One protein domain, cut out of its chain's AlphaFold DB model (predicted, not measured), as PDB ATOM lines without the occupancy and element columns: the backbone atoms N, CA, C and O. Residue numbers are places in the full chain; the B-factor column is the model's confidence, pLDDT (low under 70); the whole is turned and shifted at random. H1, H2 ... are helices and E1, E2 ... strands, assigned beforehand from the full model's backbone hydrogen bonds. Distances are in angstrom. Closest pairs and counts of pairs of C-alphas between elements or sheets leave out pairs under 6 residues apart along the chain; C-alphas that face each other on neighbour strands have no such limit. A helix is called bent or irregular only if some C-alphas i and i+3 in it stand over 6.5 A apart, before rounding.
ATOM      1  N   ARG A   7     -24.484  -0.190 -33.487       80.38
ATOM      2  CA  ARG A   7     -24.127   1.230 -33.478       80.38
ATOM      3  C   ARG A   7     -25.358   2.090 -33.738       80.38
ATOM      4  O   ARG A   7     -25.530   3.107 -33.067       80.38
ATOM      5  N   ALA A   8     -26.208   1.697 -34.684       80.19
ATOM      6  CA  ALA A   8     -27.467   2.389 -34.931       80.19
ATOM      7  C   ALA A   8     -28.424   2.295 -33.738       80.19
ATOM      8  O   ALA A   8     -29.011   3.310 -33.353       80.19
ATOM      9  N   ILE A   9     -28.507   1.121 -33.109       81.25
ATOM     10  CA  ILE A   9     -29.318   0.878 -31.908       81.25
ATOM     11  C   ILE A   9     -28.845   1.761 -30.748       81.25
ATOM     12  O   ILE A   9     -29.628   2.548 -30.228       81.25
ATOM     13  N   ARG A  10     -27.561   1.691 -30.368       78.12
ATOM     14  CA  ARG A  10     -27.009   2.438 -29.218       78.12
ATOM     15  C   ARG A  10     -26.887   3.946 -29.454       78.12
ATOM     16  O   ARG A  10     -26.770   4.699 -28.494       78.12
ATOM     17  N   GLY A  11     -26.891   4.375 -30.714       79.62
ATOM     18  CA  GLY A  11     -26.813   5.782 -31.107       79.62
ATOM     19  C   GLY A  11     -28.167   6.481 -31.268       79.62
ATOM     20  O   GLY A  11     -28.203   7.641 -31.693       79.62
ATOM     21  N   GLY A  12     -29.279   5.766 -31.058       82.75
ATOM     22  CA  GLY A  12     -30.617   6.271 -31.362       82.75
ATOM     23  C   GLY A  12     -30.779   6.688 -32.827       82.75
ATOM     24  O   GLY A  12     -31.442   7.683 -33.108       82.75
ATOM     25  N   LEU A  13     -30.135   5.985 -33.768       84.06
ATOM     26  CA  LEU A  13     -30.199   6.327 -35.196       84.06
ATOM     27  C   LEU A  13     -31.494   5.876 -35.866       84.06
ATOM     28  O   LEU A  13     -31.854   6.416 -36.909       84.06
ATOM     29  N   ILE A  14     -32.173   4.896 -35.278       85.62
ATOM     30  CA  ILE A  14     -33.494   4.465 -35.717       85.62
ATOM     31  C   ILE A  14     -34.509   5.295 -34.908       85.62
ATOM     32  O   ILE A  14     -34.527   5.217 -33.670       85.62
ATOM     33  N   PRO A  15     -35.274   6.183 -35.568       79.88
ATOM     34  CA  PRO A  15     -36.270   7.000 -34.895       79.88
ATOM     35  C   PRO A  15     -37.501   6.160 -34.566       79.88
ATOM     36  O   PRO A  15     -37.871   5.264 -35.325       79.88
ATOM     37  N   TRP A  16     -38.159   6.509 -33.469       85.38
ATOM     38  CA  TRP A  16     -39.512   6.057 -33.180       85.38
ATOM     39  C   TRP A  16     -40.484   7.153 -33.616       85.38
ATOM     40  O   TRP A  16     -40.145   8.337 -33.534       85.38
ATOM     41  N   SER A  17     -41.689   6.810 -34.071       85.06
ATOM     42  CA  SER A  17     -42.715   7.843 -34.209       85.06
ATOM     43  C   SER A  17     -43.215   8.277 -32.829       85.06
ATOM     44  O   SER A  17     -43.296   7.474 -31.898       85.06
ATOM     45  N   ALA A  18     -43.565   9.558 -32.691       82.81
ATOM     46  CA  ALA A  18     -44.073  10.095 -31.430       82.81
ATOM     47  C   ALA A  18     -45.356   9.392 -30.969       82.81
ATOM     48  O   ALA A  18     -45.511   9.129 -29.784       82.81
ATOM     49  N   SER A  19     -46.248   9.040 -31.901       84.50
ATOM     50  CA  SER A  19     -47.501   8.344 -31.591       84.50
ATOM     51  C   SER A  19     -47.268   6.937 -31.051       84.50
ATOM     52  O   SER A  19     -47.899   6.532 -30.080       84.50
ATOM     53  N   GLU A  20     -46.342   6.190 -31.647       84.19
ATOM     54  CA  GLU A  20     -45.982   4.866 -31.146       84.19
ATOM     55  C   GLU A  20     -45.281   4.940 -29.792       84.19
ATOM     56  O   GLU A  20     -45.533   4.105 -28.924       84.19
ATOM     57  N   TYR A  21     -44.420   5.938 -29.602       86.25
ATOM     58  CA  TYR A  21     -43.764   6.148 -28.323       86.25
ATOM     59  C   TYR A  21     -44.769   6.547 -27.229       86.25
ATOM     60  O   TYR A  21     -44.711   6.021 -26.118       86.25
ATOM     61  N   HIS A  22     -45.736   7.407 -27.557       84.75
ATOM     62  CA  HIS A  22     -46.825   7.792 -26.663       84.75
ATOM     63  C   HIS A  22     -47.630   6.577 -26.189       84.75
ATOM     64  O   HIS A  22     -47.821   6.411 -24.991       84.75
ATOM     65  N   GLU A  23     -48.011   5.673 -27.095       83.44
ATOM     66  CA  GLU A  23     -48.748   4.454 -26.732       83.44
ATOM     67  C   GLU A  23     -47.964   3.566 -25.750       83.44
ATOM     68  O   GLU A  23     -48.526   3.014 -24.803       83.44
ATOM     69  N   VAL A  24     -46.647   3.440 -25.940       83.56
ATOM     70  CA  VAL A  24     -45.797   2.678 -25.013       83.56
ATOM     71  C   VAL A  24     -45.699   3.361 -23.647       83.56
ATOM     72  O   VAL A  24     -45.696   2.674 -22.624       83.56
ATOM     73  N   LEU A  25     -45.647   4.693 -23.607       80.25
ATOM     74  CA  LEU A  25     -45.675   5.453 -22.357       80.25
ATOM     75  C   LEU A  25     -47.005   5.314 -21.614       80.25
ATOM     76  O   LEU A  25     -46.999   5.119 -20.399       80.25
ATOM     77  N   GLU A  26     -48.131   5.382 -22.322       82.12
ATOM     78  CA  GLU A  26     -49.458   5.165 -21.739       82.12
ATOM     79  C   GLU A  26     -49.567   3.763 -21.131       82.12
ATOM     80  O   GLU A  26     -50.057   3.600 -20.012       82.12
ATOM     81  N   GLU A  27     -49.047   2.748 -21.823       81.94
ATOM     82  CA  GLU A  27     -49.022   1.384 -21.303       81.94
ATOM     83  C   GLU A  27     -48.110   1.253 -20.074       81.94
ATOM     84  O   GLU A  27     -48.483   0.601 -19.096       81.94
ATOM     85  N   ALA A  28     -46.939   1.901 -20.077       79.62
ATOM     86  CA  ALA A  28     -46.040   1.937 -18.920       79.62
ATOM     87  C   ALA A  28     -46.720   2.574 -17.714       79.62
ATOM     88  O   ALA A  28     -46.680   2.029 -16.609       79.62
ATOM     89  N   HIS A  29     -47.410   3.688 -17.937       77.00
ATOM     90  CA  HIS A  29     -48.176   4.369 -16.913       77.00
ATOM     91  C   HIS A  29     -49.295   3.484 -16.346       77.00
ATOM     92  O   HIS A  29     -49.401   3.315 -15.128       77.00
ATOM     93  N   ARG A  30     -50.067   2.835 -17.224       81.50
ATOM     94  CA  ARG A  30     -51.119   1.886 -16.841       81.50
ATOM     95  C   ARG A  30     -50.566   0.729 -16.011       81.50
ATOM     96  O   ARG A  30     -51.167   0.359 -15.004       81.50
ATOM     97  N   LEU A  31     -49.431   0.152 -16.406       79.50
ATOM     98  CA  LEU A  31     -48.798  -0.956 -15.687       79.50
ATOM     99  C   LEU A  31     -48.338  -0.555 -14.284       79.50
ATOM    100  O   LEU A  31     -48.588  -1.306 -13.345       79.50
ATOM    101  N   MET A  32     -47.753   0.636 -14.115       75.75
ATOM    102  CA  MET A  32     -47.340   1.145 -12.798       75.75
ATOM    103  C   MET A  32     -48.511   1.308 -11.815       75.75
ATOM    104  O   MET A  32     -48.318   1.214 -10.606       75.75
ATOM    105  N   GLN A  33     -49.727   1.527 -12.319       77.44
ATOM    106  CA  GLN A  33     -50.952   1.607 -11.514       77.44
ATOM    107  C   GLN A  33     -51.667   0.259 -11.345       77.44
ATOM    108  O   GLN A  33     -52.566   0.126 -10.511       77.44
ATOM    109  N   THR A  34     -51.313  -0.737 -12.154       79.94
ATOM    110  CA  THR A  34     -51.972  -2.043 -12.161       79.94
ATOM    111  C   THR A  34     -51.363  -2.918 -11.063       79.94
ATOM    112  O   THR A  34     -50.142  -3.085 -11.035       79.94
ATOM    113  N   PRO A  35     -52.162  -3.527 -10.169       81.69
ATOM    114  CA  PRO A  35     -51.650  -4.490  -9.199       81.69
ATOM    115  C   PRO A  35     -50.865  -5.612  -9.887       81.69
ATOM    116  O   PRO A  35     -51.292  -6.130 -10.916       81.69
ATOM    117  N   HIS A  36     -49.745  -6.036  -9.299       79.06
ATOM    118  CA  HIS A  36     -48.859  -7.035  -9.916       79.06
ATOM    119  C   HIS A  36     -49.564  -8.367 -10.224       79.06
ATOM    120  O   HIS A  36     -49.118  -9.116 -11.091       79.06
ATOM    121  N   ASP A  37     -50.639  -8.703  -9.505       79.94
ATOM    122  CA  ASP A  37     -51.433  -9.920  -9.733       79.94
ATOM    123  C   ASP A  37     -52.218  -9.902 -11.051       79.94
ATOM    124  O   ASP A  37     -52.569 -10.966 -11.561       79.94
ATOM    125  N   ASP A  38     -52.410  -8.720 -11.636       79.50
ATOM    126  CA  ASP A  38     -53.109  -8.520 -12.903       79.50
ATOM    127  C   ASP A  38     -52.142  -8.390 -14.103       79.50
ATOM    128  O   ASP A  38     -52.578  -8.146 -15.231       79.50
ATOM    129  N   TRP A  39     -50.827  -8.551 -13.895       80.62
ATOM    130  CA  TRP A  39     -49.812  -8.430 -14.953       80.62
ATOM    131  C   TRP A  39     -49.728  -9.680 -15.850       80.62
ATOM    132  O   TRP A  39     -49.978 -10.810 -15.418       80.62
ATOM    133  N   ASP A  40     -49.305  -9.507 -17.112       71.44
ATOM    134  CA  ASP A  40     -49.013 -10.630 -18.018       71.44
ATOM    135  C   ASP A  40     -47.689 -11.304 -17.621       71.44
ATOM    136  O   ASP A  40     -46.602 -10.942 -18.070       71.44
ATOM    137  N   ARG A  41     -47.777 -12.327 -16.765       70.12
ATOM    138  CA  ARG A  41     -46.617 -13.080 -16.257       70.12
ATOM    139  C   ARG A  41     -46.120 -14.189 -17.189       70.12
ATOM    140  O   ARG A  41     -45.423 -15.097 -16.738       70.12
ATOM    141  N   ARG A  42     -46.500 -14.207 -18.473       65.31
ATOM    142  CA  ARG A  42     -46.035 -15.252 -19.402       65.31
ATOM    143  C   ARG A  42     -44.541 -15.056 -19.703       65.31
ATOM    144  O   ARG A  42     -44.199 -14.083 -20.373       65.31
ATOM    145  N   PRO A  43     -43.652 -15.979 -19.284       57.06
ATOM    146  CA  PRO A  43     -42.230 -15.841 -19.551       57.06
ATOM    147  C   PRO A  43     -41.972 -15.995 -21.050       57.06
ATOM    148  O   PRO A  43     -42.349 -16.994 -21.668       57.06
ATOM    149  N   GLN A  44     -41.314 -14.999 -21.630       56.53
ATOM    150  CA  GLN A  44     -40.767 -15.074 -22.975       56.53
ATOM    151  C   GLN A  44     -39.279 -15.400 -22.860       56.53
ATOM    152  O   GLN A  44     -38.562 -14.788 -22.073       56.53
ATOM    153  N   ARG A  45     -38.823 -16.407 -23.609       57.22
ATOM    154  CA  ARG A  45     -37.401 -16.745 -23.707       57.22
ATOM    155  C   ARG A  45     -36.843 -16.088 -24.950       57.22
ATOM    156  O   ARG A  45     -37.311 -16.373 -26.050       57.22
ATOM    157  N   PHE A  46     -35.830 -15.258 -24.758       57.94
ATOM    158  CA  PHE A  46     -35.135 -14.596 -25.851       57.94
ATOM    159  C   PHE A  46     -33.728 -15.129 -25.957       57.94
ATOM    160  O   PHE A  46     -33.065 -15.303 -24.939       57.94
ATOM    161  N   THR A  47     -33.276 -15.325 -27.186       55.88
ATOM    162  CA  THR A  47     -31.864 -15.516 -27.472       55.88
ATOM    163  C   THR A  47     -31.286 -14.164 -27.865       55.88
ATOM    164  O   THR A  47     -31.620 -13.627 -28.920       55.88
ATOM    165  N   ILE A  48     -30.457 -13.590 -27.001       57.78
ATOM    166  CA  ILE A  48     -29.691 -12.379 -27.291       57.78
ATOM    167  C   ILE A  48     -28.307 -12.819 -27.750       57.78
ATOM    168  O   ILE A  48     -27.701 -13.699 -27.149       57.78
ATOM    169  N   TYR A  49     -27.817 -12.214 -28.824       57.47
ATOM    170  CA  TYR A  49     -26.450 -12.426 -29.272       57.47
ATOM    171  C   TYR A  49     -25.533 -11.450 -28.536       57.47
ATOM    172  O   TYR A  49     -25.666 -10.235 -28.694       57.47
ATOM    173  N   ASP A  50     -24.624 -11.978 -27.728       57.41
ATOM    174  CA  ASP A  50     -23.582 -11.208 -27.066       57.41
ATOM    175  C   ASP A  50     -22.482 -10.877 -28.091       57.41
ATOM    176  O   ASP A  50     -21.895 -11.763 -28.711       57.41
ATOM    177  N   GLU A  51     -22.242  -9.588 -28.337       53.84
ATOM    178  CA  GLU A  51     -21.260  -9.143 -29.334       53.84
ATOM    179  C   GLU A  51     -19.810  -9.432 -28.938       53.84
ATOM    180  O   GLU A  51     -18.974  -9.642 -29.821       53.84
ATOM    181  N   ASP A  52     -19.518  -9.429 -27.640       56.38
ATOM    182  CA  ASP A  52     -18.160  -9.512 -27.106       56.38
ATOM    183  C   ASP A  52     -17.657 -10.959 -27.148       56.38
ATOM    184  O   ASP A  52     -16.497 -11.236 -27.458       56.38
ATOM    185  N   THR A  53     -18.563 -11.897 -26.891       63.03
ATOM    186  CA  THR A  53     -18.301 -13.340 -26.867       63.03
ATOM    187  C   THR A  53     -18.734 -14.040 -28.153       63.03
ATOM    188  O   THR A  53     -18.205 -15.097 -28.500       63.03
ATOM    189  N   GLY A  54     -19.668 -13.449 -28.898       63.59
ATOM    190  CA  GLY A  54     -20.301 -14.064 -30.058       63.59
ATOM    191  C   GLY A  54     -21.276 -15.191 -29.710       63.59
ATOM    192  O   GLY A  54     -21.615 -15.985 -30.590       63.59
ATOM    193  N   GLU A  55     -21.690 -15.295 -28.446       67.00
ATOM    194  CA  GLU A  55     -22.555 -16.364 -27.959       67.00
ATOM    195  C   GLU A  55     -24.031 -15.962 -27.938       67.00
ATOM    196  O   GLU A  55     -24.409 -14.817 -27.696       67.00
ATOM    197  N   GLU A  56     -24.886 -16.952 -28.173       67.69
ATOM    198  CA  GLU A  56     -26.326 -16.855 -27.990       67.69
ATOM    199  C   GLU A  56     -26.671 -17.099 -26.512       67.69
ATOM    200  O   GLU A  56     -26.556 -18.221 -26.017       67.69
ATOM    201  N   GLN A  57     -27.107 -16.063 -25.797       52.91
ATOM    202  CA  GLN A  57     -27.565 -16.163 -24.413       52.91
ATOM    203  C   GLN A  57     -29.085 -16.162 -24.331       52.91
ATOM    204  O   GLN A  57     -29.759 -15.276 -24.857       52.91
ATOM    205  N   ALA A  58     -29.629 -17.147 -23.616       53.59
ATOM    206  CA  ALA A  58     -31.030 -17.139 -23.237       53.59
ATOM    207  C   ALA A  58     -31.233 -16.151 -22.077       53.59
ATOM    208  O   ALA A  58     -30.706 -16.373 -20.987       53.59
ATOM    209  N   LEU A  59     -31.996 -15.080 -22.296       51.09
ATOM    210  CA  LEU A  59     -32.398 -14.179 -21.220       51.09
ATOM    211  C   LEU A  59     -33.497 -14.871 -20.397       51.09
ATOM    212  O   LEU A  59     -34.609 -15.084 -20.887       51.09
ATOM    213  N   GLU A  60     -33.167 -15.271 -19.170       48.00
ATOM    214  CA  GLU A  60     -34.142 -15.720 -18.172       48.00
ATOM    215  C   GLU A  60     -34.679 -14.493 -17.439       48.00
ATOM    216  O   GLU A  60     -33.898 -13.626 -17.044       48.00
ATOM    217  N   VAL A  61     -36.005 -14.377 -17.333       54.72
ATOM    218  CA  VAL A  61     -36.620 -13.078 -17.063       54.72
ATOM    219  C   VAL A  61     -37.453 -13.027 -15.797       54.72
ATOM    220  O   VAL A  61     -38.250 -13.927 -15.529       54.72
ATOM    221  N   ASP A  62     -37.294 -11.920 -15.073       60.88
ATOM    222  CA  ASP A  62     -38.170 -11.507 -13.987       60.88
ATOM    223  C   ASP A  62     -39.427 -10.838 -14.562       60.88
ATOM    224  O   ASP A  62     -39.384  -9.743 -15.127       60.88
ATOM    225  N   VAL A  63     -40.551 -11.544 -14.453       63.06
ATOM    226  CA  VAL A  63     -41.853 -11.109 -14.970       63.06
ATOM    227  C   VAL A  63     -42.509 -10.026 -14.109       63.06
ATOM    228  O   VAL A  63     -43.462  -9.401 -14.570       63.06
ATOM    229  N   ASP A  64     -41.990  -9.770 -12.905       66.12
ATOM    230  CA  ASP A  64     -42.520  -8.778 -11.962       66.12
ATOM    231  C   ASP A  64     -41.803  -7.414 -12.076       66.12
ATOM    232  O   ASP A  64     -41.909  -6.558 -11.197       66.12
ATOM    233  N   ASN A  65     -41.105  -7.172 -13.193       73.19
ATOM    234  CA  ASN A  65     -40.430  -5.911 -13.504       73.19
ATOM    235  C   ASN A  65     -41.184  -5.106 -14.589       73.19
ATOM    236  O   ASN A  65     -41.392  -5.601 -15.697       73.19
ATOM    237  N   VAL A  66     -41.545  -3.843 -14.302       73.12
ATOM    238  CA  VAL A  66     -42.233  -2.935 -15.252       73.12
ATOM    239  C   VAL A  66     -41.451  -2.778 -16.557       73.12
ATOM    240  O   VAL A  66     -42.036  -2.870 -17.636       73.12
ATOM    241  N   ALA A  67     -40.131  -2.582 -16.478       74.50
ATOM    242  CA  ALA A  67     -39.292  -2.424 -17.663       74.50
ATOM    243  C   ALA A  67     -39.375  -3.663 -18.561       74.50
ATOM    244  O   ALA A  67     -39.453  -3.543 -19.779       74.50
ATOM    245  N   PHE A  68     -39.463  -4.854 -17.967       77.25
ATOM    246  CA  PHE A  68     -39.641  -6.079 -18.734       77.25
ATOM    247  C   PHE A  68     -41.031  -6.201 -19.370       77.25
ATOM    248  O   PHE A  68     -41.150  -6.648 -20.512       77.25
ATOM    249  N   GLN A  69     -42.091  -5.809 -18.658       78.19
ATOM    250  CA  GLN A  69     -43.445  -5.806 -19.217       78.19
ATOM    251  C   GLN A  69     -43.532  -4.898 -20.451       78.19
ATOM    252  O   GLN A  69     -44.135  -5.277 -21.458       78.19
ATOM    253  N   ILE A  70     -42.849  -3.754 -20.415       84.00
ATOM    254  CA  ILE A  70     -42.765  -2.846 -21.557       84.00
ATOM    255  C   ILE A  70     -41.875  -3.382 -22.672       84.00
ATOM    256  O   ILE A  70     -42.285  -3.352 -23.832       84.00
ATOM    257  N   ASP A  71     -40.718  -3.955 -22.356       83.62
ATOM    258  CA  ASP A  71     -39.884  -4.601 -23.368       83.62
ATOM    259  C   ASP A  71     -40.678  -5.688 -24.112       83.62
ATOM    260  O   ASP A  71     -40.669  -5.738 -25.341       83.62
ATOM    261  N   ASN A  72     -41.448  -6.510 -23.393       79.50
ATOM    262  CA  ASN A  72     -42.328  -7.516 -23.989       79.50
ATOM    263  C   ASN A  72     -43.417  -6.920 -24.877       79.50
ATOM    264  O   ASN A  72     -43.737  -7.503 -25.915       79.50
ATOM    265  N   LEU A  73     -44.027  -5.808 -24.463       84.19
ATOM    266  CA  LEU A  73     -45.009  -5.103 -25.279       84.19
ATOM    267  C   LEU A  73     -44.380  -4.680 -26.608       84.19
ATOM    268  O   LEU A  73     -44.928  -4.997 -27.664       84.19
ATOM    269  N   ILE A  74     -43.219  -4.022 -26.558       86.88
ATOM    270  CA  ILE A  74     -42.479  -3.567 -27.741       86.88
ATOM    271  C   ILE A  74     -42.124  -4.771 -28.623       86.88
ATOM    272  O   ILE A  74     -42.407  -4.767 -29.820       86.88
ATOM    273  N   LEU A  75     -41.585  -5.843 -28.040       84.12
ATOM    274  CA  LEU A  75     -41.212  -7.065 -28.759       84.12
ATOM    275  C   LEU A  75     -42.410  -7.706 -29.471       84.12
ATOM    276  O   LEU A  75     -42.300  -8.074 -30.638       84.12
ATOM    277  N   LYS A  76     -43.564  -7.821 -28.802       83.19
ATOM    278  CA  LYS A  76     -44.795  -8.360 -29.405       83.19
ATOM    279  C   LYS A  76     -45.325  -7.441 -30.501       83.19
ATOM    280  O   LYS A  76     -45.731  -7.922 -31.555       83.19
ATOM    281  N   ARG A  77     -45.333  -6.130 -30.252       84.06
ATOM    282  CA  ARG A  77     -45.867  -5.122 -31.173       84.06
ATOM    283  C   ARG A  77     -45.066  -5.044 -32.466       84.06
ATOM    284  O   ARG A  77     -45.645  -4.906 -33.538       84.06
ATOM    285  N   TYR A  78     -43.748  -5.155 -32.361       83.50
ATOM    286  CA  TYR A  78     -42.830  -5.041 -33.486       83.50
ATOM    287  C   TYR A  78     -42.286  -6.398 -33.952       83.50
ATOM    288  O   TYR A  78     -41.290  -6.432 -34.662       83.50
ATOM    289  N   ALA A  79     -42.938  -7.515 -33.614       82.50
ATOM    290  CA  ALA A  79     -42.460  -8.863 -33.949       82.50
ATOM    291  C   ALA A  79     -42.253  -9.101 -35.460       82.50
ATOM    292  O   ALA A  79     -41.410  -9.909 -35.843       82.50
ATOM    293  N   ASP A  80     -43.000  -8.382 -36.306       85.25
ATOM    294  CA  ASP A  80     -42.898  -8.453 -37.768       85.25
ATOM    295  C   ASP A  80     -41.843  -7.492 -38.360       85.25
ATOM    296  O   ASP A  80     -41.634  -7.472 -39.575       85.25
ATOM    297  N   GLN A  81     -41.183  -6.677 -37.529       86.19
ATOM    298  CA  GLN A  81     -40.132  -5.754 -37.953       86.19
ATOM    299  C   GLN A  81     -38.745  -6.417 -37.953       86.19
ATOM    300  O   GLN A  81     -38.514  -7.407 -37.253       86.19
ATOM    301  N   PRO A  82     -37.779  -5.851 -38.701       85.38
ATOM    302  CA  PRO A  82     -36.372  -6.214 -38.578       85.38
ATOM    303  C   PRO A  82     -35.866  -6.144 -37.127       85.38
ATOM    304  O   PRO A  82     -36.230  -5.249 -36.366       85.38
ATOM    305  N   GLN A  83     -35.012  -7.096 -36.740       80.81
ATOM    306  CA  GLN A  83     -34.547  -7.254 -35.355       80.81
ATOM    307  C   GLN A  83     -33.853  -5.997 -34.805       80.81
ATOM    308  O   GLN A  83     -33.980  -5.690 -33.623       80.81
ATOM    309  N   ASP A  84     -33.133  -5.258 -35.644       81.69
ATOM    310  CA  ASP A  84     -32.486  -3.992 -35.303       81.69
ATOM    311  C   ASP A  84     -33.486  -2.875 -34.968       81.69
ATOM    312  O   ASP A  84     -33.259  -2.131 -34.015       81.69
ATOM    313  N   VAL A  85     -34.621  -2.804 -35.669       84.62
ATOM    314  CA  VAL A  85     -35.722  -1.876 -35.352       84.62
ATOM    315  C   VAL A  85     -36.319  -2.205 -33.987       84.62
ATOM    316  O   VAL A  85     -36.423  -1.331 -33.126       84.62
ATOM    317  N   VAL A  86     -36.651  -3.478 -33.757       84.88
ATOM    318  CA  VAL A  86     -37.244  -3.931 -32.490       84.88
ATOM    319  C   VAL A  86     -36.314  -3.632 -31.314       84.88
ATOM    320  O   VAL A  86     -36.730  -3.040 -30.316       84.88
ATOM    321  N   LEU A  87     -35.039  -4.006 -31.442       82.00
ATOM    322  CA  LEU A  87     -34.036  -3.755 -30.413       82.00
ATOM    323  C   LEU A  87     -33.796  -2.256 -30.219       82.00
ATOM    324  O   LEU A  87     -33.613  -1.826 -29.085       82.00
ATOM    325  N   SER A  88     -33.847  -1.439 -31.274       85.12
ATOM    326  CA  SER A  88     -33.711   0.011 -31.130       85.12
ATOM    327  C   SER A  88     -34.845   0.641 -30.330       85.12
ATOM    328  O   SER A  88     -34.565   1.486 -29.480       85.12
ATOM    329  N   HIS A  89     -36.093   0.207 -30.521       87.62
ATOM    330  CA  HIS A  89     -37.224   0.701 -29.727       87.62
ATOM    331  C   HIS A  89     -37.112   0.301 -28.250       87.62
ATOM    332  O   HIS A  89     -37.297   1.145 -27.375       87.62
ATOM    333  N   VAL A  90     -36.709  -0.944 -27.959       84.44
ATOM    334  CA  VAL A  90     -36.427  -1.404 -26.585       84.44
ATOM    335  C   VAL A  90     -35.329  -0.556 -25.933       84.44
ATOM    336  O   VAL A  90     -35.500  -0.039 -24.829       84.44
ATOM    337  N   TYR A  91     -34.201  -0.361 -26.623       83.19
ATOM    338  CA  TYR A  91     -33.099   0.450 -26.103       83.19
ATOM    339  C   TYR A  91     -33.511   1.908 -25.899       83.19
ATOM    340  O   TYR A  91     -33.243   2.469 -24.839       83.19
ATOM    341  N   ARG A  92     -34.203   2.510 -26.872       87.44
ATOM    342  CA  ARG A  92     -34.686   3.891 -26.778       87.44
ATOM    343  C   ARG A  92     -35.619   4.064 -25.582       87.44
ATOM    344  O   ARG A  92     -35.403   4.999 -24.823       87.44
ATOM    345  N   PHE A  93     -36.580   3.163 -25.361       86.25
ATOM    346  CA  PHE A  93     -37.465   3.223 -24.191       86.25
ATOM    347  C   PHE A  93     -36.671   3.274 -22.878       86.25
ATOM    348  O   PHE A  93     -36.865   4.179 -22.070       86.25
ATOM    349  N   ARG A  94     -35.710   2.360 -22.702       83.44
ATOM    350  CA  ARG A  94     -34.860   2.314 -21.502       83.44
ATOM    351  C   ARG A  94     -34.027   3.585 -21.324       83.44
ATOM    352  O   ARG A  94     -33.876   4.067 -20.205       83.44
ATOM    353  N   MET A  95     -33.488   4.128 -22.417       84.44
ATOM    354  CA  MET A  95     -32.731   5.382 -22.388       84.44
ATOM    355  C   MET A  95     -33.617   6.566 -22.013       84.44
ATOM    356  O   MET A  95     -33.190   7.429 -21.252       84.44
ATOM    357  N   ILE A  96     -34.857   6.611 -22.499       86.38
ATOM    358  CA  ILE A  96     -35.761   7.701 -22.145       86.38
ATOM    359  C   ILE A  96     -36.197   7.598 -20.685       86.38
ATOM    360  O   ILE A  96     -36.173   8.604 -19.983       86.38
ATOM    361  N   PHE A  97     -36.545   6.400 -20.213       83.31
ATOM    362  CA  PHE A  97     -36.933   6.192 -18.821       83.31
ATOM    363  C   PHE A  97     -35.833   6.673 -17.868       83.31
ATOM    364  O   PHE A  97     -36.089   7.516 -17.013       83.31
ATOM    365  N   ARG A  98     -34.586   6.253 -18.113       83.56
ATOM    366  CA  ARG A  98     -33.431   6.711 -17.335       83.56
ATOM    367  C   ARG A  98     -33.210   8.224 -17.446       83.56
ATOM    368  O   ARG A  98     -32.979   8.874 -16.437       83.56
ATOM    369  N   PHE A  99     -33.314   8.803 -18.644       87.81
ATOM    370  CA  PHE A  99     -33.202  10.256 -18.818       87.81
ATOM    371  C   PHE A  99     -34.234  11.021 -17.985       87.81
ATOM    372  O   PHE A  99     -33.886  12.020 -17.357       87.81
ATOM    373  N   ILE A 100     -35.489  10.567 -17.985       87.19
ATOM    374  CA  ILE A 100     -36.560  11.188 -17.205       87.19
ATOM    375  C   ILE A 100     -36.266  11.052 -15.710       87.19
ATOM    376  O   ILE A 100     -36.374  12.051 -15.007       87.19
ATOM    377  N   GLU A 101     -35.856   9.875 -15.231       84.75
ATOM    378  CA  GLU A 101     -35.474   9.668 -13.824       84.75
ATOM    379  C   GLU A 101     -34.333  10.602 -13.395       84.75
ATOM    380  O   GLU A 101     -34.445  11.287 -12.377       84.75
ATOM    381  N   ASP A 102     -33.276  10.696 -14.204       86.12
ATOM    382  CA  ASP A 102     -32.085  11.499 -13.908       86.12
ATOM    383  C   ASP A 102     -32.354  13.015 -13.974       86.12
ATOM    384  O   ASP A 102     -31.651  13.803 -13.338       86.12
ATOM    385  N   ASN A 103     -33.366  13.450 -14.737       90.69
ATOM    386  CA  ASN A 103     -33.646  14.866 -15.007       90.69
ATOM    387  C   ASN A 103     -35.030  15.332 -14.527       90.69
ATOM    388  O   ASN A 103     -35.452  16.437 -14.880       90.69
ATOM    389  N   LEU A 104     -35.738  14.534 -13.719       89.88
ATOM    390  CA  LEU A 104     -37.139  14.776 -13.360       89.88
ATOM    391  C   LEU A 104     -37.372  16.177 -12.784       89.88
ATOM    392  O   LEU A 104     -38.255  16.895 -13.251       89.88
ATOM    393  N   GLU A 105     -36.554  16.594 -11.812       91.56
ATOM    394  CA  GLU A 105     -36.671  17.914 -11.176       91.56
ATOM    395  C   GLU A 105     -36.598  19.040 -12.212       91.56
ATOM    396  O   GLU A 105     -37.429  19.950 -12.221       91.56
ATOM    397  N   ARG A 106     -35.633  18.953 -13.134       93.62
ATOM    398  CA  ARG A 106     -35.462  19.948 -14.188       93.62
ATOM    399  C   ARG A 106     -36.651  19.953 -15.139       93.62
ATOM    400  O   ARG A 106     -37.176  21.019 -15.436       93.62
ATOM    401  N   LEU A 107     -37.099  18.787 -15.597       93.50
ATOM    402  CA  LEU A 107     -38.235  18.681 -16.515       93.50
ATOM    403  C   LEU A 107     -39.530  19.235 -15.894       93.50
ATOM    404  O   LEU A 107     -40.332  19.839 -16.607       93.50
ATOM    405  N   VAL A 108     -39.703  19.102 -14.575       92.25
ATOM    406  CA  VAL A 108     -40.811  19.717 -13.828       92.25
ATOM    407  C   VAL A 108     -40.672  21.237 -13.753       92.25
ATOM    408  O   VAL A 108     -41.629  21.951 -14.051       92.25
ATOM    409  N   VAL A 109     -39.488  21.757 -13.403       94.56
ATOM    410  CA  VAL A 109     -39.221  23.211 -13.357       94.56
ATOM    411  C   VAL A 109     -39.470  23.868 -14.714       94.56
ATOM    412  O   VAL A 109     -40.015  24.969 -14.778       94.56
ATOM    413  N   GLU A 110     -39.111  23.180 -15.794       93.94
ATOM    414  CA  GLU A 110     -39.286  23.660 -17.163       93.94
ATOM    415  C   GLU A 110     -40.716  23.481 -17.700       93.94
ATOM    416  O   GLU A 110     -40.998  23.883 -18.827       93.94
ATOM    417  N   GLY A 111     -41.628  22.897 -16.912       91.94
ATOM    418  CA  GLY A 111     -43.028  22.691 -17.291       91.94
ATOM    419  C   GLY A 111     -43.246  21.605 -18.348       91.94
ATOM    420  O   GLY A 111     -44.315  21.546 -18.955       91.94
ATOM    421  N   LEU A 112     -42.248  20.747 -18.576       92.38
ATOM    422  CA  LEU A 112     -42.303  19.645 -19.541       92.38
ATOM    423  C   LEU A 112     -42.879  18.362 -18.931       92.38
ATOM    424  O   LEU A 112     -43.369  17.501 -19.662       92.38
ATOM    425  N   ILE A 113     -42.835  18.247 -17.604       91.00
ATOM    426  CA  ILE A 113     -43.495  17.195 -16.835       91.00
ATOM    427  C   ILE A 113     -44.334  17.836 -15.730       91.00
ATOM    428  O   ILE A 113     -43.874  18.742 -15.034       91.00
ATOM    429  N   LYS A 114     -45.559  17.349 -15.537       86.38
ATOM    430  CA  LYS A 114     -46.365  17.635 -14.347       86.38
ATOM    431  C   LYS A 114     -46.499  16.359 -13.538       86.38
ATOM    432  O   LYS A 114     -47.047  15.371 -14.019       86.38
ATOM    433  N   ASP A 115     -45.990  16.405 -12.318       74.81
ATOM    434  CA  ASP A 115     -46.131  15.328 -11.349       74.81
ATOM    435  C   ASP A 115     -47.485  15.481 -10.641       74.81
ATOM    436  O   ASP A 115     -47.630  16.283  -9.714       74.81
ATOM    437  N   GLU A 116     -48.517  14.803 -11.151       74.88
ATOM    438  CA  GLU A 116     -49.826  14.755 -10.498       74.88
ATOM    439  C   GLU A 116     -49.958  13.476  -9.654       74.88
ATOM    440  O   GLU A 116     -49.380  12.447 -10.000       74.88
ATOM    441  N   PRO A 117     -50.764  13.488  -8.572       56.03
ATOM    442  CA  PRO A 117     -50.874  12.353  -7.645       56.03
ATOM    443  C   PRO A 117     -51.298  11.030  -8.291       56.03
ATOM    444  O   PRO A 117     -51.046   9.964  -7.735       56.03
ATOM    445  N   GLU A 118     -51.995  11.111  -9.424       60.91
ATOM    446  CA  GLU A 118     -52.532   9.960 -10.144       60.91
ATOM    447  C   GLU A 118     -51.734   9.676 -11.419       60.91
ATOM    448  O   GLU A 118     -51.591   8.512 -11.785       60.91
ATOM    449  N   ALA A 119     -51.161  10.698 -12.066       64.94
ATOM    450  CA  ALA A 119     -50.426  10.528 -13.309       64.94
ATOM    451  C   ALA A 119     -49.332  11.569 -13.534       64.94
ATOM    452  O   ALA A 119     -49.538  12.770 -13.383       64.94
ATOM    453  N   MET A 120     -48.178  11.102 -14.010       74.00
ATOM    454  CA  MET A 120     -47.175  11.985 -14.586       74.00
ATOM    455  C   MET A 120     -47.648  12.409 -15.980       74.00
ATOM    456  O   MET A 120     -47.720  11.578 -16.886       74.00
ATOM    457  N   GLN A 121     -47.972  13.687 -16.170       83.19
ATOM    458  CA  GLN A 121     -48.269  14.224 -17.499       83.19
ATOM    459  C   GLN A 121     -46.973  14.686 -18.156       83.19
ATOM    460  O   GLN A 121     -46.267  15.538 -17.615       83.19
ATOM    461  N   VAL A 122     -46.677  14.149 -19.336       86.06
ATOM    462  CA  VAL A 122     -45.498  14.501 -20.134       86.06
ATOM    463  C   VAL A 122     -45.948  15.357 -21.315       86.06
ATOM    464  O   VAL A 122     -46.905  15.005 -22.003       86.06
ATOM    465  N   ALA A 123     -45.279  16.483 -21.553       88.94
ATOM    466  CA  ALA A 123     -45.592  17.363 -22.676       88.94
ATOM    467  C   ALA A 123     -45.380  16.664 -24.031       88.94
ATOM    468  O   ALA A 123     -44.372  15.989 -24.232       88.94
ATOM    469  N   GLU A 124     -46.277  16.898 -24.994       88.44
ATOM    470  CA  GLU A 124     -46.195  16.306 -26.342       88.44
ATOM    471  C   GLU A 124     -44.866  16.635 -27.036       88.44
ATOM    472  O   GLU A 124     -44.178  15.732 -27.507       88.44
ATOM    473  N   GLY A 125     -44.418  17.896 -26.976       89.81
ATOM    474  CA  GLY A 125     -43.117  18.297 -27.522       89.81
ATOM    475  C   GLY A 125     -41.925  17.568 -26.884       89.81
ATOM    476  O   GLY A 125     -40.927  17.309 -27.555       89.81
ATOM    477  N   LEU A 126     -42.020  17.172 -25.608       91.94
ATOM    478  CA  LEU A 126     -40.986  16.359 -24.959       91.94
ATOM    479  C   LEU A 126     -40.997  14.918 -25.498       91.94
ATOM    480  O   LEU A 126     -39.935  14.357 -25.767       91.94
ATOM    481  N   ILE A 127     -42.181  14.337 -25.712       91.31
ATOM    482  CA  ILE A 127     -42.354  13.006 -26.320       91.31
ATOM    483  C   ILE A 127     -41.787  12.992 -27.745       91.31
ATOM    484  O   ILE A 127     -41.020  12.091 -28.085       91.31
ATOM    485  N   GLU A 128     -42.103  13.999 -28.560       91.81
ATOM    486  CA  GLU A 128     -41.621  14.124 -29.941       91.81
ATOM    487  C   GLU A 128     -40.098  14.199 -30.035       91.81
ATOM    488  O   GLU A 128     -39.470  13.500 -30.842       91.81
ATOM    489  N   VAL A 129     -39.484  15.008 -29.172       92.75
ATOM    490  CA  VAL A 129     -38.029  15.133 -29.134       92.75
ATOM    491  C   VAL A 129     -37.396  13.831 -28.675       92.75
ATOM    492  O   VAL A 129     -36.495  13.333 -29.341       92.75
ATOM    493  N   LEU A 130     -37.875  13.217 -27.596       91.81
ATOM    494  CA  LEU A 130     -37.295  11.972 -27.082       91.81
ATOM    495  C   LEU A 130     -37.473  10.785 -28.048       91.81
ATOM    496  O   LEU A 130     -36.589   9.926 -28.144       91.81
ATOM    497  N   ALA A 131     -38.556  10.758 -28.828       90.94
ATOM    498  CA  ALA A 131     -38.800   9.738 -29.849       90.94
ATOM    499  C   ALA A 131     -37.772   9.779 -30.998       90.94
ATOM    500  O   ALA A 131     -37.457   8.746 -31.596       90.94
ATOM    501  N   THR A 132     -37.204  10.955 -31.282       89.44
ATOM    502  CA  THR A 132     -36.381  11.192 -32.482       89.44
ATOM    503  C   THR A 132     -34.944  11.619 -32.188       89.44
ATOM    504  O   THR A 132     -34.067  11.451 -33.038       89.44
ATOM    505  N   ALA A 133     -34.666  12.121 -30.986       89.19
ATOM    506  CA  ALA A 133     -33.353  12.606 -30.595       89.19
ATOM    507  C   ALA A 133     -32.318  11.482 -30.591       89.19
ATOM    508  O   ALA A 133     -32.613  10.304 -30.348       89.19
ATOM    509  N   ARG A 134     -31.075  11.867 -30.861       87.75
ATOM    510  CA  ARG A 134     -29.930  10.969 -30.749       87.75
ATOM    511  C   ARG A 134     -29.527  10.862 -29.285       87.75
ATOM    512  O   ARG A 134     -29.634  11.825 -28.531       87.75
ATOM    513  N   TYR A 135     -29.035   9.694 -28.914       85.31
ATOM    514  CA  TYR A 135     -28.421   9.437 -27.618       85.31
ATOM    515  C   TYR A 135     -27.134   8.652 -27.845       85.31
ATOM    516  O   TYR A 135     -26.973   8.013 -28.884       85.31
ATOM    517  N   GLU A 136     -26.207   8.706 -26.898       72.94
ATOM    518  CA  GLU A 136     -24.965   7.941 -26.967       72.94
ATOM    519  C   GLU A 136     -24.929   6.941 -25.819       72.94
ATOM    520  O   GLU A 136     -24.415   7.228 -24.746       72.94
ATOM    521  N   ALA A 137     -25.471   5.743 -26.045       64.75
ATOM    522  CA  ALA A 137     -25.345   4.662 -25.078       64.75
ATOM    523  C   ALA A 137     -23.941   4.038 -25.187       64.75
ATOM    524  O   ALA A 137     -23.717   3.120 -25.986       64.75
ATOM    525  N   THR A 138     -22.974   4.532 -24.411       55.97
ATOM    526  CA  THR A 138     -21.682   3.855 -24.251       55.97
ATOM    527  C   THR A 138     -21.806   2.683 -23.283       55.97
ATOM    528  O   THR A 138     -22.393   2.768 -22.209       55.97
ATOM    529  N   ARG A 139     -21.256   1.535 -23.692       48.34
ATOM    530  CA  ARG A 139     -21.013   0.392 -22.812       48.34
ATOM    531  C   ARG A 139     -19.571   0.532 -22.337       48.34
ATOM    532  O   ARG A 139     -18.679   0.541 -23.182       48.34
ATOM    533  N   ILE A 140     -19.333   0.620 -21.034       45.31
ATOM    534  CA  ILE A 140     -17.991   0.423 -20.473       45.31
ATOM    535  C   ILE A 140     -18.043  -0.767 -19.517       45.31
ATOM    536  O   ILE A 140     -18.954  -0.890 -18.700       45.31
ATOM    537  N   GLU A 141     -17.088  -1.683 -19.674       38.06
ATOM    538  CA  GLU A 141     -16.856  -2.786 -18.743       38.06
ATOM    539  C   GLU A 141     -16.557  -2.249 -17.331       38.06
ATOM    540  O   GLU A 141     -15.590  -1.513 -17.146       38.06
ATOM    541  N   GLY A 142     -17.322  -2.687 -16.323       47.84
ATOM    542  CA  GLY A 142     -16.886  -2.625 -14.919       47.84
ATOM    543  C   GLY A 142     -17.254  -1.383 -14.094       47.84
ATOM    544  O   GLY A 142     -16.444  -0.978 -13.272       47.84
ATOM    545  N   ASP A 143     -18.484  -0.890 -14.229       50.19
ATOM    546  CA  ASP A 143     -19.141   0.159 -13.420       50.19
ATOM    547  C   ASP A 143     -19.026   1.606 -13.945       50.19
ATOM    548  O   ASP A 143     -17.990   2.261 -13.893       50.19
ATOM    549  N   GLU A 144     -20.203   2.052 -14.403       51.06
ATOM    550  CA  GLU A 144     -20.700   3.400 -14.716       51.06
ATOM    551  C   GLU A 144     -20.052   4.197 -15.863       51.06
ATOM    552  O   GLU A 144     -19.105   4.957 -15.690       51.06
ATOM    553  N   GLU A 145     -20.726   4.166 -17.021       47.00
ATOM    554  CA  GLU A 145     -20.859   5.345 -17.883       47.00
ATOM    555  C   GLU A 145     -22.344   5.548 -18.232       47.00
ATOM    556  O   GLU A 145     -23.007   4.651 -18.759       47.00
ATOM    557  N   VAL A 146     -22.884   6.718 -17.886       58.94
ATOM    558  CA  VAL A 146     -24.262   7.123 -18.182       58.94
ATOM    559  C   VAL A 146     -24.183   8.386 -19.028       58.94
ATOM    560  O   VAL A 146     -23.874   9.460 -18.522       58.94
ATOM    561  N   SER A 147     -24.448   8.257 -20.324       53.94
ATOM    562  CA  SER A 147     -24.821   9.398 -21.155       53.94
ATOM    563  C   SER A 147     -26.143   9.067 -21.824       53.94
ATOM    564  O   SER A 147     -26.246   8.263 -22.747       53.94
ATOM    565  N   VAL A 148     -27.197   9.640 -21.274       78.12
ATOM    566  CA  VAL A 148     -28.554   9.594 -21.810       78.12
ATOM    567  C   VAL A 148     -28.890  11.011 -22.206       78.12
ATOM    568  O   VAL A 148     -28.510  11.902 -21.460       78.12
ATOM    569  N   PHE A 149     -29.513  11.160 -23.383       88.12
ATOM    570  CA  PHE A 149     -29.874  12.394 -24.098       88.12
ATOM    571  C   PHE A 149     -29.268  13.706 -23.574       88.12
ATOM    572  O   PHE A 149     -29.453  14.078 -22.422       88.12
ATOM    573  N   ASP A 150     -28.668  14.509 -24.454       89.06
ATOM    574  CA  ASP A 150     -28.278  15.872 -24.077       89.06
ATOM    575  C   ASP A 150     -29.503  16.653 -23.554       89.06
ATOM    576  O   ASP A 150     -30.426  16.973 -24.307       89.06
ATOM    577  N   CYS A 151     -29.523  16.911 -22.242       90.69
ATOM    578  CA  CYS A 151     -30.678  17.477 -21.556       90.69
ATOM    579  C   CYS A 151     -30.999  18.889 -22.050       90.69
ATOM    580  O   CYS A 151     -32.171  19.223 -22.213       90.69
ATOM    581  N   ASP A 152     -29.974  19.696 -22.343       92.62
ATOM    582  CA  ASP A 152     -30.169  21.048 -22.867       92.62
ATOM    583  C   ASP A 152     -30.809  20.976 -24.256       92.62
ATOM    584  O   ASP A 152     -31.811  21.643 -24.510       92.62
ATOM    585  N   GLN A 153     -30.308  20.093 -25.126       92.81
ATOM    586  CA  GLN A 153     -30.897  19.885 -26.453       92.81
ATOM    587  C   GLN A 153     -32.338  19.372 -26.380       92.81
ATOM    588  O   GLN A 153     -33.176  19.798 -27.179       92.81
ATOM    589  N   VAL A 154     -32.638  18.474 -25.435       93.88
ATOM    590  CA  VAL A 154     -33.997  17.955 -25.236       93.88
ATOM    591  C   VAL A 154     -34.942  19.060 -24.777       93.88
ATOM    592  O   VAL A 154     -36.003  19.236 -25.376       93.88
ATOM    593  N   VAL A 155     -34.562  19.821 -23.750       94.62
ATOM    594  CA  VAL A 155     -35.389  20.900 -23.193       94.62
ATOM    595  C   VAL A 155     -35.619  21.998 -24.231       94.62
ATOM    596  O   VAL A 155     -36.762  22.404 -24.446       94.62
ATOM    597  N   ASP A 156     -34.566  22.444 -24.916       95.00
ATOM    598  CA  ASP A 156     -34.665  23.481 -25.947       95.00
ATOM    599  C   ASP A 156     -35.506  23.019 -27.142       95.00
ATOM    600  O   ASP A 156     -36.283  23.798 -27.702       95.00
ATOM    601  N   GLY A 157     -35.361  21.752 -27.540       94.75
ATOM    602  CA  GLY A 157     -36.176  21.142 -28.584       94.75
ATOM    603  C   GLY A 157     -37.653  21.104 -28.199       94.75
ATOM    604  O   GLY A 157     -38.499  21.542 -28.977       94.75
ATOM    605  N   ALA A 158     -37.955  20.636 -26.986       94.19
ATOM    606  CA  ALA A 158     -39.324  20.462 -26.518       94.19
ATOM    607  C   ALA A 158     -40.049  21.808 -26.390       94.19
ATOM    608  O   ALA A 158     -41.182  21.950 -26.847       94.19
ATOM    609  N   LYS A 159     -39.372  22.823 -25.842       92.75
ATOM    610  CA  LYS A 159     -39.925  24.179 -25.711       92.75
ATOM    611  C   LYS A 159     -40.193  24.849 -27.049       92.75
ATOM    612  O   LYS A 159     -41.167  25.586 -27.170       92.75
ATOM    613  N   ARG A 160     -39.337  24.617 -28.051       92.62
ATOM    614  CA  ARG A 160     -39.559  25.153 -29.398       92.62
ATOM    615  C   ARG A 160     -40.857  24.610 -29.988       92.62
ATOM    616  O   ARG A 160     -41.681  25.397 -30.426       92.62
ATOM    617  N   LEU A 161     -41.059  23.294 -29.905       88.94
ATOM    618  CA  LEU A 161     -42.282  22.650 -30.389       88.94
ATOM    619  C   LEU A 161     -43.529  23.139 -29.641       88.94
ATOM    620  O   LEU A 161     -44.553  23.391 -30.264       88.94
ATOM    621  N   GLN A 162     -43.439  23.345 -28.323       83.88
ATOM    622  CA  GLN A 162     -44.544  23.922 -27.549       83.88
ATOM    623  C   GLN A 162     -44.903  25.344 -27.999       83.88
ATOM    624  O   GLN A 162     -46.082  25.650 -28.146       83.88
ATOM    625  N   GLY A 163     -43.904  26.200 -28.237       78.75
ATOM    626  CA  GLY A 163     -44.133  27.557 -28.740       78.75
ATOM    627  C   GLY A 163     -44.789  27.566 -30.121       78.75
ATOM    628  O   GLY A 163     -45.742  28.310 -30.341       78.75
ATOM    629  N   ASP A 164     -44.340  26.686 -31.018       74.25
ATOM    630  CA  ASP A 164     -44.904  26.555 -32.365       74.25
ATOM    631  C   ASP A 164     -46.381  26.084 -32.317       74.25
ATOM    632  O   ASP A 164     -47.232  26.608 -33.036       74.25
ATOM    633  N   MET A 165     -46.729  25.166 -31.405       66.12
ATOM    634  CA  MET A 165     -48.108  24.682 -31.201       66.12
ATOM    635  C   MET A 165     -49.070  25.753 -30.652       66.12
ATOM    636  O   MET A 165     -50.263  25.758 -30.981       66.12
ATOM    637  N   GLU A 166     -48.578  26.656 -29.799       67.62
ATOM    638  CA  GLU A 166     -49.368  27.765 -29.245       67.62
ATOM    639  C   GLU A 166     -49.666  28.843 -30.302       67.62
ATOM    640  O   GLU A 166     -50.757  29.428 -30.300       67.62
ATOM    641  N   GLU A 167     -48.741  29.070 -31.241       63.75
ATOM    642  CA  GLU A 167     -48.935  29.985 -32.372       63.75
ATOM    643  C   GLU A 167     -49.925  29.436 -33.412       63.75
ATOM    644  O   GLU A 167     -50.736  30.199 -33.934       63.75
ATOM    645  N   GLU A 168     -49.925  28.127 -33.683       61.75
ATOM    646  CA  GLU A 168     -50.881  27.502 -34.614       61.75
ATOM    647  C   GLU A 168     -52.322  27.435 -34.071       61.75
ATOM    648  O   GLU A 168     -53.277  27.303 -34.841       61.75
ATOM    649  N   SER A 169     -52.492  27.550 -32.751       56.31
ATOM    650  CA  SER A 169     -53.791  27.485 -32.064       56.31
ATOM    651  C   SER A 169     -54.444  28.858 -31.810       56.31
ATOM    652  O   SER A 169     -55.548  28.906 -31.253       56.31
ATOM    653  N   SER A 170     -53.781  29.958 -32.193       52.06
ATOM    654  CA  SER A 170     -54.189  31.357 -31.948       52.06
ATOM    655  C   SER A 170     -54.743  32.056 -33.192       52.06
ATOM    656  O   SER A 170     -55.699  32.853 -33.036       52.06
TER     657      SER A 170
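Overview. This is residues 7 to 170 of the 170 residues of an uncharacterized protein of candidate division TA06 bacterium SM23_40 (UniProt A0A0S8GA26). A long kinked helix, H4, runs through the middle, and the helices H3, H2, H5 and H6 make a series along it, each touching the next at a crossing angle. The short H1 packs on residues 84 to 91 of H4, the small hairpin E3 and E4 sits beside residues 100 to 108 of H4, and a second strand hairpin, E1 and E2, lies away from H4 at one end of the longest axis, with the end of H6 at the other. The printed part has 164 residues with six named helices and four named strands, in the order H1, H2, E1, E2, H3, H4, E3, E4, H5, H6, and its class is mostly helix. Each hairpin of strands is an antiparallel sheet of two. The whole is compact, with a radius of gyration of the C-alphas of 16.9 A, and spans 55 by 37 by 33 A.

Arrangement. Start at H1, residues 7 to 10, which touches H4, residues 83 to 109; the closest C-alphas are those of Ile 9 and Ser 88, 4.5 A apart. Next look at H2, residues 18 to 33, which touches H3, residues 66 to 77, at a steep tilt of 42 degrees, opposite ways; the closest C-alphas are those of Ala 28 and Ile 70, 6.4 A apart. H2 and H4 are near each other, with 8 pairs of C-alphas within 10 A. Between H2 and H3 in the chain come E1, residues 46 to 49, and E2, residues 56 to 59, an antiparallel hairpin in which N 48 and O 57 are within hydrogen-bond range at 2.8 A. Both strands are apart from H4. H3 and H4 form a helical hairpin at a steep tilt of 40 degrees; they touch through residues 86 to 94 of H4, with the closest C-alphas, Asp 71 and Val 90, 5.7 A apart. E3, residues 113 to 115, and E4, residues 120 to 122, are an antiparallel hairpin with N 114 and O 121 at 2.8 A, within hydrogen-bond range; the closest C-alphas of H4 and E3, Leu 107 and Ile 113, are 5.5 A apart. H5, residues 124 to 132, touches residues 18 to 22 of H2, only just about perpendicular at 71 degrees, with the closest C-alphas, Ala 18 and Glu 128, 4.9 A apart. Residues 154 to 162 of H6, residues 151 to 168, touch H5; the two helices run opposite ways at a steep tilt of 50 degrees, with the closest C-alphas, Gly 125 and Ala 158, 4.5 A apart. Every O i to N i+4 pair is within hydrogen-bond range in H2, H3, H5 and H6, and 21 of 23 are in H4; H1 is too short for such a pair.

Along the chain. Find C-alpha 7 at (-24.127, 1.230, -33.478), where H1 begins; it is 5.3 A long. H2 runs 22.7 A, E1 9.6 A, E2 9.5 A and H3 16.5 A. Find C-alpha 83 at (-34.547, -7.254, -35.355); from there H4 runs 37.9 A to C-alpha 109. It is irregular, with C-alphas 102 and 105 8.3 A apart, and has a kink of 71 degrees near residue 103. E3 is 6.4 A long, E4 6.3 A and H5 12.7 A. H6 runs 26.1 A and ends at C-alpha 168, at (-50.881, 27.502, -34.614).

Size, cuts and confidence. The C-alphas farthest apart are those of Thr 53 and Ser 170, 57.5 A, and Ser 170 is the chain's last residue. The printed part has no cut. The links H2 to E1, with 12 residues, and H5 to H6, with 18 residues, are long. The mean pLDDT of the printed part is 77.4; 43 residues are under 70, namely 42 to 64, 117 to 119, 137 to 147 and 165 to 170.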